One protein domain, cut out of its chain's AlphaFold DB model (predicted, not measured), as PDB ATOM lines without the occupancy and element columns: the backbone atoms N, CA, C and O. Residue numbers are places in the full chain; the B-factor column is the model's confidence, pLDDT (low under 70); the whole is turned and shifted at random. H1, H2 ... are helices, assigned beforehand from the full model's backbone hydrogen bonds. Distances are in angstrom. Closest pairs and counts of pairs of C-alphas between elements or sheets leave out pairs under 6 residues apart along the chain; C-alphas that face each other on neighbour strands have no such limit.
ATOM      1  N   ASN A  37      50.404  21.786  26.964       92.50
ATOM      2  CA  ASN A  37      51.343  22.019  25.860       92.50
ATOM      3  C   ASN A  37      50.906  21.261  24.602       92.50
ATOM      4  O   ASN A  37      50.762  21.854  23.530       92.50
ATOM      5  N   PHE A  38      50.625  19.966  24.749       94.75
ATOM      6  CA  PHE A  38      50.171  19.134  23.641       94.75
ATOM      7  C   PHE A  38      48.791  19.553  23.123       94.75
ATOM      8  O   PHE A  38      48.590  19.647  21.916       94.75
ATOM      9  N   SER A  39      47.844  19.857  24.016       94.06
ATOM     10  CA  SER A  39      46.483  20.255  23.644       94.06
ATOM     11  C   SER A  39      46.460  21.509  22.774       94.06
ATOM     12  O   SER A  39      45.648  21.594  21.852       94.06
ATOM     13  N   SER A  40      47.345  22.474  23.043       90.69
ATOM     14  CA  SER A  40      47.468  23.683  22.227       90.69
ATOM     15  C   SER A  40      47.888  23.346  20.797       90.69
ATOM     16  O   SER A  40      47.236  23.793  19.862       90.69
ATOM     17  N   GLN A  41      48.896  22.493  20.601       91.38
ATOM     18  CA  GLN A  41      49.315  22.084  19.253       91.38
ATOM     19  C   GLN A  41      48.263  21.203  18.567       91.38
ATOM     20  O   GLN A  41      47.915  21.415  17.407       91.38
ATOM     21  N   TYR A  42      47.679  20.264  19.314       93.81
ATOM     22  CA  TYR A  42      46.613  19.391  18.834       93.81
ATOM     23  C   TYR A  42      45.421  20.186  18.294       93.81
ATOM     24  O   TYR A  42      44.847  19.814  17.273       93.81
ATOM     25  N   TRP A  43      45.049  21.296  18.935       92.38
ATOM     26  CA  TRP A  43      43.973  22.176  18.472       92.38
ATOM     27  C   TRP A  43      44.199  22.697  17.045       92.38
ATOM     28  O   TRP A  43      43.248  22.769  16.259       92.38
ATOM     29  N   HIS A  44      45.442  23.039  16.693       90.50
ATOM     30  CA  HIS A  44      45.789  23.497  15.349       90.50
ATOM     31  C   HIS A  44      45.659  22.370  14.315       90.50
ATOM     32  O   HIS A  44      45.028  22.587  13.284       90.50
ATOM     33  N   GLU A  45      46.108  21.157  14.646       91.38
ATOM     34  CA  GLU A  45      46.145  20.010  13.719       91.38
ATOM     35  C   GLU A  45      44.860  19.152  13.687       91.38
ATOM     36  O   GLU A  45      44.730  18.206  12.905       91.38
ATOM     37  N   SER A  46      43.876  19.439  14.546       89.06
ATOM     38  CA  SER A  46      42.667  18.608  14.716       89.06
ATOM     39  C   SER A  46      41.360  19.289  14.315       89.06
ATOM     40  O   SER A  46      40.284  18.859  14.742       89.06
ATOM     41  N   ASN A  47      41.436  20.326  13.476       90.19
ATOM     42  CA  ASN A  47      40.296  21.174  13.125       90.19
ATOM     43  C   ASN A  47      39.636  21.778  14.376       90.19
ATOM     44  O   ASN A  47      38.430  21.640  14.585       90.19
ATOM     45  N   LYS A  48      40.447  22.421  15.230       89.88
ATOM     46  CA  LYS A  48      39.963  23.173  16.395       89.88
ATOM     47  C   LYS A  48      39.191  22.289  17.385       89.88
ATOM     48  O   LYS A  48      38.160  22.684  17.925       89.88
ATOM     49  N   LYS A  49      39.672  21.063  17.613       91.38
ATOM     50  CA  LYS A  49      39.141  20.167  18.645       91.38
ATOM     51  C   LYS A  49      40.050  20.196  19.865       91.38
ATOM     52  O   LYS A  49      41.257  20.008  19.760       91.38
ATOM     53  N   ASP A  50      39.465  20.422  21.035       91.12
ATOM     54  CA  ASP A  50      40.196  20.366  22.303       91.12
ATOM     55  C   ASP A  50      40.626  18.922  22.595       91.12
ATOM     56  O   ASP A  50      39.809  18.004  22.503       91.12
ATOM     57  N   PHE A  51      41.903  18.710  22.923       94.38
ATOM     58  CA  PHE A  51      42.462  17.367  23.074       94.38
ATOM     59  C   PHE A  51      41.802  16.589  24.217       94.38
ATOM     60  O   PHE A  51      41.397  15.440  24.021       94.38
ATOM     61  N   ILE A  52      41.630  17.222  25.384       93.38
ATOM     62  CA  ILE A  52      41.009  16.581  26.547       93.38
ATOM     63  C   ILE A  52      39.570  16.179  26.215       93.38
ATOM     64  O   ILE A  52      39.198  15.022  26.420       93.38
ATOM     65  N   LYS A  53      38.776  17.082  25.632       91.94
ATOM     66  CA  LYS A  53      37.384  16.789  25.251       91.94
ATOM     67  C   LYS A  53      37.278  15.747  24.136       91.94
ATOM     68  O   LYS A  53      36.328  14.974  24.119       91.94
ATOM     69  N   HIS A  54      38.218  15.737  23.191       92.50
ATOM     70  CA  HIS A  54      38.141  14.901  21.991       92.50
ATOM     71  C   HIS A  54      38.725  13.494  22.167       92.50
ATOM     72  O   HIS A  54      38.313  12.577  21.452       92.50
ATOM     73  N   ARG A  55      39.713  13.314  23.052       93.62
ATOM     74  CA  ARG A  55      40.465  12.052  23.187       93.62
ATOM     75  C   ARG A  55      40.508  11.478  24.595       93.62
ATOM     76  O   ARG A  55      40.675  10.270  24.734       93.62
ATOM     77  N   VAL A  56      40.353  12.306  25.625       93.12
ATOM     78  CA  VAL A  56      40.592  11.877  27.010       93.12
ATOM     79  C   VAL A  56      39.278  11.637  27.749       93.12
ATOM     80  O   VAL A  56      39.063  10.562  28.320       93.12
ATOM     81  N   MET A  57      38.384  12.625  27.723       90.81
ATOM     82  CA  MET A  57      37.111  12.567  28.430       90.81
ATOM     83  C   MET A  57      36.136  11.615  27.741       90.81
ATOM     84  O   MET A  57      35.938  11.657  26.530       90.81
ATOM     85  N   THR A  58      35.475  10.794  28.550       84.44
ATOM     86  CA  THR A  58      34.262  10.075  28.164       84.44
ATOM     87  C   THR A  58      33.062  10.707  28.848       84.44
ATOM     88  O   THR A  58      33.147  11.141  29.999       84.44
ATOM     89  N   PHE A  59      31.942  10.779  28.131       72.88
ATOM     90  CA  PHE A  59      30.695  11.311  28.670       72.88
ATOM     91  C   PHE A  59      30.274  10.538  29.933       72.88
ATOM     92  O   PHE A  59      30.350   9.312  29.962       72.88
ATOM     93  N   GLY A  60      29.857  11.258  30.979       72.81
ATOM     94  CA  GLY A  60      29.345  10.669  32.223       72.81
ATOM     95  C   GLY A  60      30.392  10.139  33.213       72.81
ATOM     96  O   GLY A  60      30.009   9.620  34.256       72.81
ATOM     97  N   SER A  61      31.698  10.276  32.943       78.00
ATOM     98  CA  SER A  61      32.757   9.810  33.857       78.00
ATOM     99  C   SER A  61      33.603  10.952  34.418       78.00
ATOM    100  O   SER A  61      34.072  11.802  33.658       78.00
ATOM    101  N   ARG A  62      33.871  10.927  35.732       85.62
ATOM    102  CA  ARG A  62      34.873  11.800  36.366       85.62
ATOM    103  C   ARG A  62      36.261  11.452  35.825       85.62
ATOM    104  O   ARG A  62      36.619  10.279  35.727       85.62
ATOM    105  N   LEU A  63      37.042  12.476  35.494       90.94
ATOM    106  CA  LEU A  63      38.426  12.305  35.073       90.94
ATOM    107  C   LEU A  63      39.285  11.911  36.283       90.94
ATOM    108  O   LEU A  63      39.260  12.602  37.299       90.94
ATOM    109  N   LYS A  64      40.011  10.797  36.167       95.12
ATOM    110  CA  LYS A  64      40.886  10.236  37.207       95.12
ATOM    111  C   LYS A  64      42.343  10.188  36.736       95.12
ATOM    112  O   LYS A  64      42.552  10.159  35.515       95.12
ATOM    113  N   PRO A  65      43.331  10.065  37.645       96.94
ATOM    114  CA  PRO A  65      44.740   9.971  37.263       96.94
ATOM    115  C   PRO A  65      45.003   8.860  36.240       96.94
ATOM    116  O   PRO A  65      45.710   9.069  35.259       96.94
ATOM    117  N   GLU A  66      44.381   7.692  36.412       95.38
ATOM    118  CA  GLU A  66      44.545   6.560  35.491       95.38
ATOM    119  C   GLU A  66      43.998   6.853  34.082       95.38
ATOM    120  O   GLU A  66      44.530   6.363  33.084       95.38
ATOM    121  N   VAL A  67      42.947   7.673  33.974       95.69
ATOM    122  CA  VAL A  67      42.385   8.075  32.678       95.69
ATOM    123  C   VAL A  67      43.331   9.045  31.973       95.69
ATOM    124  O   VAL A  67      43.579   8.876  30.780       95.69
ATOM    125  N   ILE A  68      43.902  10.010  32.705       96.88
ATOM    126  CA  ILE A  68      44.958  10.896  32.188       96.88
ATOM    127  C   ILE A  68      46.131  10.064  31.666       96.88
ATOM    128  O   ILE A  68      46.555  10.242  30.526       96.88
ATOM    129  N   TRP A  69      46.597   9.103  32.461       96.88
ATOM    130  CA  TRP A  69      47.679   8.203  32.078       96.88
ATOM    131  C   TRP A  69      47.395   7.466  30.768       96.88
ATOM    132  O   TRP A  69      48.111   7.631  29.779       96.88
ATOM    133  N   LYS A  70      46.313   6.683  30.743       95.81
ATOM    134  CA  LYS A  70      46.017   5.756  29.645       95.81
ATOM    135  C   LYS A  70      45.548   6.446  28.370       95.81
ATOM    136  O   LYS A  70      45.746   5.897  27.291       95.81
ATOM    137  N   ARG A  71      44.875   7.596  28.474       96.38
ATOM    138  CA  ARG A  71      44.228   8.248  27.321       96.38
ATOM    139  C   ARG A  71      44.881   9.548  26.878       96.38
ATOM    140  O   ARG A  71      44.670   9.941  25.734       96.38
ATOM    141  N   ALA A  72      45.639  10.214  27.749       96.75
ATOM    142  CA  ALA A  72      46.334  11.452  27.410       96.75
ATOM    143  C   ALA A  72      47.839  11.222  27.240       96.75
ATOM    144  O   ALA A  72      48.351  11.453  26.151       96.75
ATOM    145  N   LEU A  73      48.526  10.760  28.291       97.25
ATOM    146  CA  LEU A  73      49.992  10.718  28.352       97.25
ATOM    147  C   LEU A  73      50.595   9.599  27.493       97.25
ATOM    148  O   LEU A  73      51.400   9.879  26.611       97.25
ATOM    149  N   VAL A  74      50.176   8.346  27.704       97.44
ATOM    150  CA  VAL A  74      50.698   7.183  26.962       97.44
ATOM    151  C   VAL A  74      50.546   7.327  25.436       97.44
ATOM    152  O   VAL A  74      51.548   7.199  24.735       97.44
ATOM    153  N   PRO A  75      49.359   7.652  24.885       96.94
ATOM    154  CA  PRO A  75      49.185   7.755  23.435       96.94
ATOM    155  C   PRO A  75      49.667   9.091  22.845       96.94
ATOM    156  O   PRO A  75      49.504   9.318  21.647       96.94
ATOM    157  N   MET A  76      50.230  10.008  23.643       97.00
ATOM    158  CA  MET A  76      50.572  11.362  23.183       97.00
ATOM    159  C   MET A  76      51.532  11.347  21.988       97.00
ATOM    160  O   MET A  76      51.283  12.030  20.995       97.00
ATOM    161  N   ASN A  77      52.580  10.518  22.043       94.88
ATOM    162  CA  ASN A  77      53.530  10.366  20.938       94.88
ATOM    163  C   ASN A  77      52.877   9.748  19.694       94.88
ATOM    164  O   ASN A  77      53.171  10.169  18.577       94.88
ATOM    165  N   GLU A  78      51.954   8.796  19.861       96.31
ATOM    166  CA  GLU A  78      51.215   8.219  18.733       96.31
ATOM    167  C   GLU A  78      50.355   9.279  18.044       96.31
ATOM    168  O   GLU A  78      50.382   9.404  16.820       96.31
ATOM    169  N   TYR A  79      49.634  10.096  18.819       95.56
ATOM    170  CA  TYR A  79      48.867  11.208  18.267       95.56
ATOM    171  C   TYR A  79      49.762  12.245  17.596       95.56
ATOM    172  O   TYR A  79      49.366  12.784  16.562       95.56
ATOM    173  N   ALA A  80      50.951  12.505  18.150       94.75
ATOM    174  CA  ALA A  80      51.903  13.419  17.544       94.75
ATOM    175  C   ALA A  80      52.324  12.942  16.148       94.75
ATOM    176  O   ALA A  80      52.251  13.708  15.189       94.75
ATOM    177  N   LEU A  81      52.661  11.655  16.018       94.31
ATOM    178  CA  LEU A  81      53.021  11.030  14.744       94.31
ATOM    179  C   LEU A  81      51.847  11.006  13.758       94.31
ATOM    180  O   LEU A  81      51.998  11.404  12.606       94.31
ATOM    181  N   GLN A  82      50.655  10.600  14.205       94.00
ATOM    182  CA  GLN A  82      49.456  10.516  13.358       94.00
ATOM    183  C   GLN A  82      48.998  11.873  12.807       94.00
ATOM    184  O   GLN A  82      48.279  11.920  11.808       94.00
ATOM    185  N   ARG A  83      49.329  12.968  13.497       90.75
ATOM    186  CA  ARG A  83      48.861  14.326  13.183       90.75
ATOM    187  C   ARG A  83      49.988  15.278  12.795       90.75
ATOM    188  O   ARG A  83      49.723  16.461  12.654       90.75
ATOM    189  N   ASN A  84      51.209  14.770  12.623       90.44
ATOM    190  CA  ASN A  84      52.399  15.560  12.305       90.44
ATOM    191  C   ASN A  84      52.627  16.748  13.269       90.44
ATOM    192  O   ASN A  84      53.036  17.832  12.863       90.44
ATOM    193  N   ILE A  85      52.339  16.547  14.558       92.94
ATOM    194  CA  ILE A  85      52.513  17.567  15.598       92.94
ATOM    195  C   ILE A  85      53.988  17.616  16.005       92.94
ATOM    196  O   ILE A  85      54.555  16.616  16.459       92.94
ATOM    197  N   HIS A  86      54.606  18.790  15.891       89.44
ATOM    198  CA  HIS A  86      56.002  18.984  16.266       89.44
ATOM    199  C   HIS A  86      56.161  19.347  17.749       89.44
ATOM    200  O   HIS A  86      56.143  20.512  18.145       89.44
ATOM    201  N   MET A  87      56.393  18.333  18.584       88.69
ATOM    202  CA  MET A  87      56.779  18.551  19.979       88.69
ATOM    203  C   MET A  87      58.228  19.050  20.072       88.69
ATOM    204  O   MET A  87      59.140  18.406  19.544       88.69
ATOM    205  N   THR A  88      58.435  20.161  20.785       89.62
ATOM    206  CA  THR A  88      59.772  20.672  21.125       89.62
ATOM    207  C   THR A  88      60.541  19.652  21.970       89.62
ATOM    208  O   THR A  88      59.923  18.804  22.619       89.62
ATOM    209  N   SER A  89      61.876  19.730  21.997       87.81
ATOM    210  CA  SER A  89      62.699  18.828  22.824       87.81
ATOM    211  C   SER A  89      62.269  18.860  24.292       87.81
ATOM    212  O   SER A  89      61.901  17.820  24.821       87.81
ATOM    213  N   ASN A  90      62.120  20.050  24.886       88.44
ATOM    214  CA  ASN A  90      61.653  20.194  26.271       88.44
ATOM    215  C   ASN A  90      60.289  19.523  26.517       88.44
ATOM    216  O   ASN A  90      60.071  18.922  27.565       88.44
ATOM    217  N   ALA A  91      59.355  19.593  25.558       90.44
ATOM    218  CA  ALA A  91      58.051  18.943  25.698       90.44
ATOM    219  C   ALA A  91      58.150  17.411  25.626       90.44
ATOM    220  O   ALA A  91      57.394  16.718  26.307       90.44
ATOM    221  N   LYS A  92      59.070  16.883  24.809       91.88
ATOM    222  CA  LYS A  92      59.358  15.444  24.738       91.88
ATOM    223  C   LYS A  92      60.032  14.951  26.013       91.88
ATOM    224  O   LYS A  92      59.613  13.922  26.531       91.88
ATOM    225  N   ASP A  93      61.003  15.697  26.526       91.56
ATOM    226  CA  ASP A  93      61.734  15.353  27.747       91.56
ATOM    227  C   ASP A  93      60.795  15.358  28.958       91.56
ATOM    228  O   ASP A  93      60.736  14.375  29.699       91.56
ATOM    229  N   LEU A  94      59.961  16.397  29.092       93.75
ATOM    230  CA  LEU A  94      58.922  16.456  30.120       93.75
ATOM    231  C   LEU A  94      57.964  15.262  30.022       93.75
ATOM    232  O   LEU A  94      57.666  14.630  31.033       93.75
ATOM    233  N   LEU A  95      57.477  14.937  28.818       95.44
ATOM    234  CA  LEU A  95      56.599  13.783  28.627       95.44
ATOM    235  C   LEU A  95      57.304  12.483  29.033       95.44
ATOM    236  O   LEU A  95      56.716  11.686  29.757       95.44
ATOM    237  N   ALA A  96      58.543  12.266  28.591       94.06
ATOM    238  CA  ALA A  96      59.308  11.064  28.911       94.06
ATOM    239  C   ALA A  96      59.490  10.895  30.427       94.06
ATOM    240  O   ALA A  96      59.240   9.814  30.959       94.06
ATOM    241  N   LEU A  97      59.842  11.972  31.131       93.81
ATOM    242  CA  LEU A  97      60.009  11.956  32.581       93.81
ATOM    243  C   LEU A  97      58.688  11.720  33.310       93.81
ATOM    244  O   LEU A  97      58.626  10.857  34.181       93.81
ATOM    245  N   VAL A  98      57.606  12.394  32.911       96.06
ATOM    246  CA  VAL A  98      56.265  12.132  33.460       96.06
ATOM    247  C   VAL A  98      55.869  10.666  33.253       96.06
ATOM    248  O   VAL A  98      55.300  10.057  34.158       96.06
ATOM    249  N   LEU A  99      56.182  10.075  32.093       96.38
ATOM    250  CA  LEU A  99      55.894   8.669  31.808       96.38
ATOM    251  C   LEU A  99      56.646   7.710  32.743       96.38
ATOM    252  O   LEU A  99      56.049   6.775  33.279       96.38
ATOM    253  N   LEU A 100      57.939   7.947  32.962       95.00
ATOM    254  CA  LEU A 100      58.761   7.131  33.857       95.00
ATOM    255  C   LEU A 100      58.300   7.256  35.316       95.00
ATOM    256  O   LEU A 100      58.082   6.256  36.007       95.00
ATOM    257  N   GLU A 101      58.081   8.488  35.764       95.50
ATOM    258  CA  GLU A 101      57.778   8.811  37.156       95.50
ATOM    259  C   GLU A 101      56.360   8.406  37.566       95.50
ATOM    260  O   GLU A 101      56.139   8.020  38.713       95.50
ATOM    261  N   TYR A 102      55.406   8.373  36.630       95.88
ATOM    262  CA  TYR A 102      54.074   7.825  36.895       95.88
ATOM    263  C   TYR A 102      54.121   6.348  37.296       95.88
ATOM    264  O   TYR A 102      53.361   5.912  38.162       95.88
ATOM    265  N   GLY A 103      55.025   5.569  36.694       93.00
ATOM    266  CA  GLY A 103      55.260   4.185  37.095       93.00
ATOM    267  C   GLY A 103      55.829   4.087  38.510       93.00
ATOM    268  O   GLY A 103      55.351   3.275  39.303       93.00
ATOM    269  N   ARG A 104      56.805   4.945  38.837       95.38
ATOM    270  CA  ARG A 104      57.484   4.974  40.141       95.38
ATOM    271  C   ARG A 104      56.563   5.409  41.284       95.38
ATOM    272  O   ARG A 104      56.604   4.812  42.353       95.38
ATOM    273  N   LEU A 105      55.726   6.422  41.060       96.56
ATOM    274  CA  LEU A 105      54.831   7.016  42.065       96.56
ATOM    275  C   LEU A 105      53.415   6.418  42.053       96.56
ATOM    276  O   LEU A 105      52.506   6.954  42.681       96.56
ATOM    277  N   LYS A 106      53.195   5.304  41.349       95.94
ATOM    278  CA  LYS A 106      51.855   4.755  41.096       95.94
ATOM    279  C   LYS A 106      51.023   4.515  42.358       95.94
ATOM    280  O   LYS A 106      49.819   4.771  42.342       95.94
ATOM    281  N   ASP A 107      51.639   4.004  43.419       96.88
ATOM    282  CA  ASP A 107      50.928   3.713  44.667       96.88
ATOM    283  C   ASP A 107      50.590   4.994  45.445       96.88
ATOM    284  O   ASP A 107      49.487   5.100  45.977       96.88
ATOM    285  N   ASP A 108      51.467   6.002  45.409       97.38
ATOM    286  CA  ASP A 108      51.198   7.330  45.976       97.38
ATOM    287  C   ASP A 108      50.034   8.022  45.243       97.38
ATOM    288  O   ASP A 108      49.071   8.469  45.861       97.38
ATOM    289  N   ILE A 109      50.037   7.988  43.905       97.75
ATOM    290  CA  ILE A 109      48.944   8.528  43.074       97.75
ATOM    291  C   ILE A 109      47.604   7.862  43.407       97.75
ATOM    292  O   ILE A 109      46.572   8.530  43.436       97.75
ATOM    293  N   ARG A 110      47.595   6.544  43.641       96.12
ATOM    294  CA  ARG A 110      46.380   5.796  44.006       96.12
ATOM    295  C   ARG A 110      45.873   6.153  45.399       96.12
ATOM    296  O   ARG A 110      44.664   6.202  45.595       96.12
ATOM    297  N   GLY A 111      46.776   6.383  46.351       96.94
ATOM    298  CA  GLY A 111      46.419   6.839  47.694       96.94
ATOM    299  C   GLY A 111      45.900   8.279  47.715       96.94
ATOM    300  O   GLY A 111      45.049   8.606  48.538       96.94
ATOM    301  N   ASN A 112      46.362   9.109  46.776       97.25
ATOM    302  CA  ASN A 112      46.163  10.557  46.768       97.25
ATOM    303  C   ASN A 112      45.559  11.067  45.438       97.25
ATOM    304  O   ASN A 112      45.971  12.101  44.909       97.25
ATOM    305  N   GLU A 113      44.564  10.353  44.883       97.06
ATOM    306  CA  GLU A 113      44.004  10.648  43.546       97.06
ATOM    307  C   GLU A 113      43.518  12.098  43.403       97.06
ATOM    308  O   GLU A 113      43.747  12.734  42.371       97.06
ATOM    309  N   ASP A 114      42.837  12.622  44.424       97.62
ATOM    310  CA  ASP A 114      42.285  13.976  44.393       97.62
ATOM    311  C   ASP A 114      43.388  15.044  44.432       97.62
ATOM    312  O   ASP A 114      43.276  16.037  43.711       97.62
ATOM    313  N   ASN A 115      44.482  14.815  45.168       97.81
ATOM    314  CA  ASN A 115      45.633  15.723  45.203       97.81
ATOM    315  C   ASN A 115      46.356  15.746  43.853       97.81
ATOM    316  O   ASN A 115      46.611  16.821  43.305       97.81
ATOM    317  N   PHE A 116      46.589  14.568  43.258       98.12
ATOM    318  CA  PHE A 116      47.128  14.473  41.901       98.12
ATOM    319  C   PHE A 116      46.251  15.248  40.913       98.12
ATOM    320  O   PHE A 116      46.756  16.030  40.110       98.12
ATOM    321  N   MET A 117      44.929  15.048  40.956       97.94
ATOM    322  CA  MET A 117      44.013  15.709  40.024       97.94
ATOM    323  C   MET A 117      43.925  17.220  40.261       97.94
ATOM    324  O   MET A 117      43.828  17.974  39.291       97.94
ATOM    325  N   ALA A 118      43.977  17.680  41.513       97.81
ATOM    326  CA  ALA A 118      44.036  19.101  41.837       97.81
ATOM    327  C   ALA A 118      45.306  19.742  41.258       97.81
ATOM    328  O   ALA A 118      45.222  20.747  40.545       97.81
ATOM    329  N   ALA A 119      46.466  19.119  41.477       98.00
ATOM    330  CA  ALA A 119      47.735  19.592  40.940       98.00
ATOM    331  C   ALA A 119      47.781  19.519  39.404       98.00
ATOM    332  O   ALA A 119      48.241  20.460  38.757       98.00
ATOM    333  N   PHE A 120      47.217  18.467  38.805       97.88
ATOM    334  CA  PHE A 120      47.041  18.346  37.357       97.88
ATOM    335  C   PHE A 120      46.291  19.537  36.774       97.88
ATOM    336  O   PHE A 120      46.762  20.164  35.824       97.88
ATOM    337  N   TRP A 121      45.146  19.899  37.351       96.69
ATOM    338  CA  TRP A 121      44.398  21.051  36.861       96.69
ATOM    339  C   TRP A 121      45.125  22.371  37.108       96.69
ATOM    340  O   TRP A 121      45.032  23.264  36.262       96.69
ATOM    341  N   ALA A 122      45.889  22.490  38.198       96.69
ATOM    342  CA  ALA A 122      46.743  23.648  38.439       96.69
ATOM    343  C   ALA A 122      47.801  23.800  37.334       96.69
ATOM    344  O   ALA A 122      47.849  24.846  36.684       96.69
ATOM    345  N   GLY A 123      48.573  22.749  37.037       96.44
ATOM    346  CA  GLY A 123      49.579  22.762  35.970       96.44
ATOM    347  C   GLY A 123      48.973  22.993  34.582       96.44
ATOM    348  O   GLY A 123      49.467  23.817  33.811       96.44
ATOM    349  N   TYR A 124      47.842  22.342  34.287       95.75
ATOM    350  CA  TYR A 124      47.108  22.529  33.029       95.75
ATOM    351  C   TYR A 124      46.625  23.975  32.844       95.75
ATOM    352  O   TYR A 124      46.652  24.509  31.737       95.75
ATOM    353  N   THR A 125      46.179  24.621  33.922       94.25
ATOM    354  CA  THR A 125      45.636  25.987  33.878       94.25
ATOM    355  C   THR A 125      46.730  27.054  33.906       94.25
ATOM    356  O   THR A 125      46.568  28.101  33.285       94.25
ATOM    357  N   LEU A 126      47.844  26.816  34.605       92.81
ATOM    358  CA  LEU A 126      48.966  27.760  34.687       92.81
ATOM    359  C   LEU A 126      49.804  27.796  33.409       92.81
ATOM    360  O   LEU A 126      50.392  28.834  33.091       92.81
ATOM    361  N   ASN A 127      49.777  26.723  32.617       88.06
ATOM    362  CA  ASN A 127      50.321  26.697  31.265       88.06
ATOM    363  C   ASN A 127      49.428  27.482  30.270       88.06
ATOM    364  O   ASN A 127      48.869  26.961  29.306       88.06
TER     365      ASN A 127
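This is residues 37 to 127 of the 136 residues of an uncharacterized protein of bioreactor metagenome (UniProt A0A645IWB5). H5 and H7 are the two long limbs of a wide U with short H6 at its turn, and H3 lies alongside near the H6 end. H1 and H4 lie side by side toward the other end, and H2 packs on both H1 and H3. The printed part has 91 residues, with seven named helices, H1 to H7 in chain order, and no named strand: the class is all helix. It is compact, with a radius of gyration of the C-alphas of 13.3 A and spans of 37 by 32 by 23 A.

H1, residues 37 to 45, begins at C-alpha 37 (51.343, 22.019, 25.860) and is 13.4 A long. H2 is residues 51 to 56, H3 residues 65 to 73 and H4 residues 76 to 82. H5, residues 89 to 104, is 22.8 A long. H6 is residues 106 to 111. H7, residues 113 to 126, is 19.9 A long and ends at C-alpha 126 (48.966, 27.760, 34.687).

H1 and H2 touch, closest at the C-alphas of Ser 39 and Phe 51, 5.0 A. H2 and H3 touch, closest at the C-alphas of Val 56 and Arg 71, 5.1 A, at a steep tilt of 67 degrees. H1 and H4 are close but not clearly touching, at a shallow tilt of 19 degrees. H4 and H5 are near each other. H3 and H7 only just touch, with 3 pairs of C-alphas within 8 A, through residues 113 to 117 of H7 alone; the closest are those of Pro 65 and Glu 113, 6.4 A. The helix packing is mostly crossed, with no touching pair at a shallow tilt. H5 and H7 are apart. Every O i to N i+4 pair is within hydrogen-bond range in H2, H3, H4, H6 and H7, against 3 of 5 in H1 and 11 of 12 in H5.

The C-alphas farthest apart, those of Asn 47 and Gly 111, are 37.9 A apart. The printed part has no cut and no long link. No printed residue is under 70 in pLDDT.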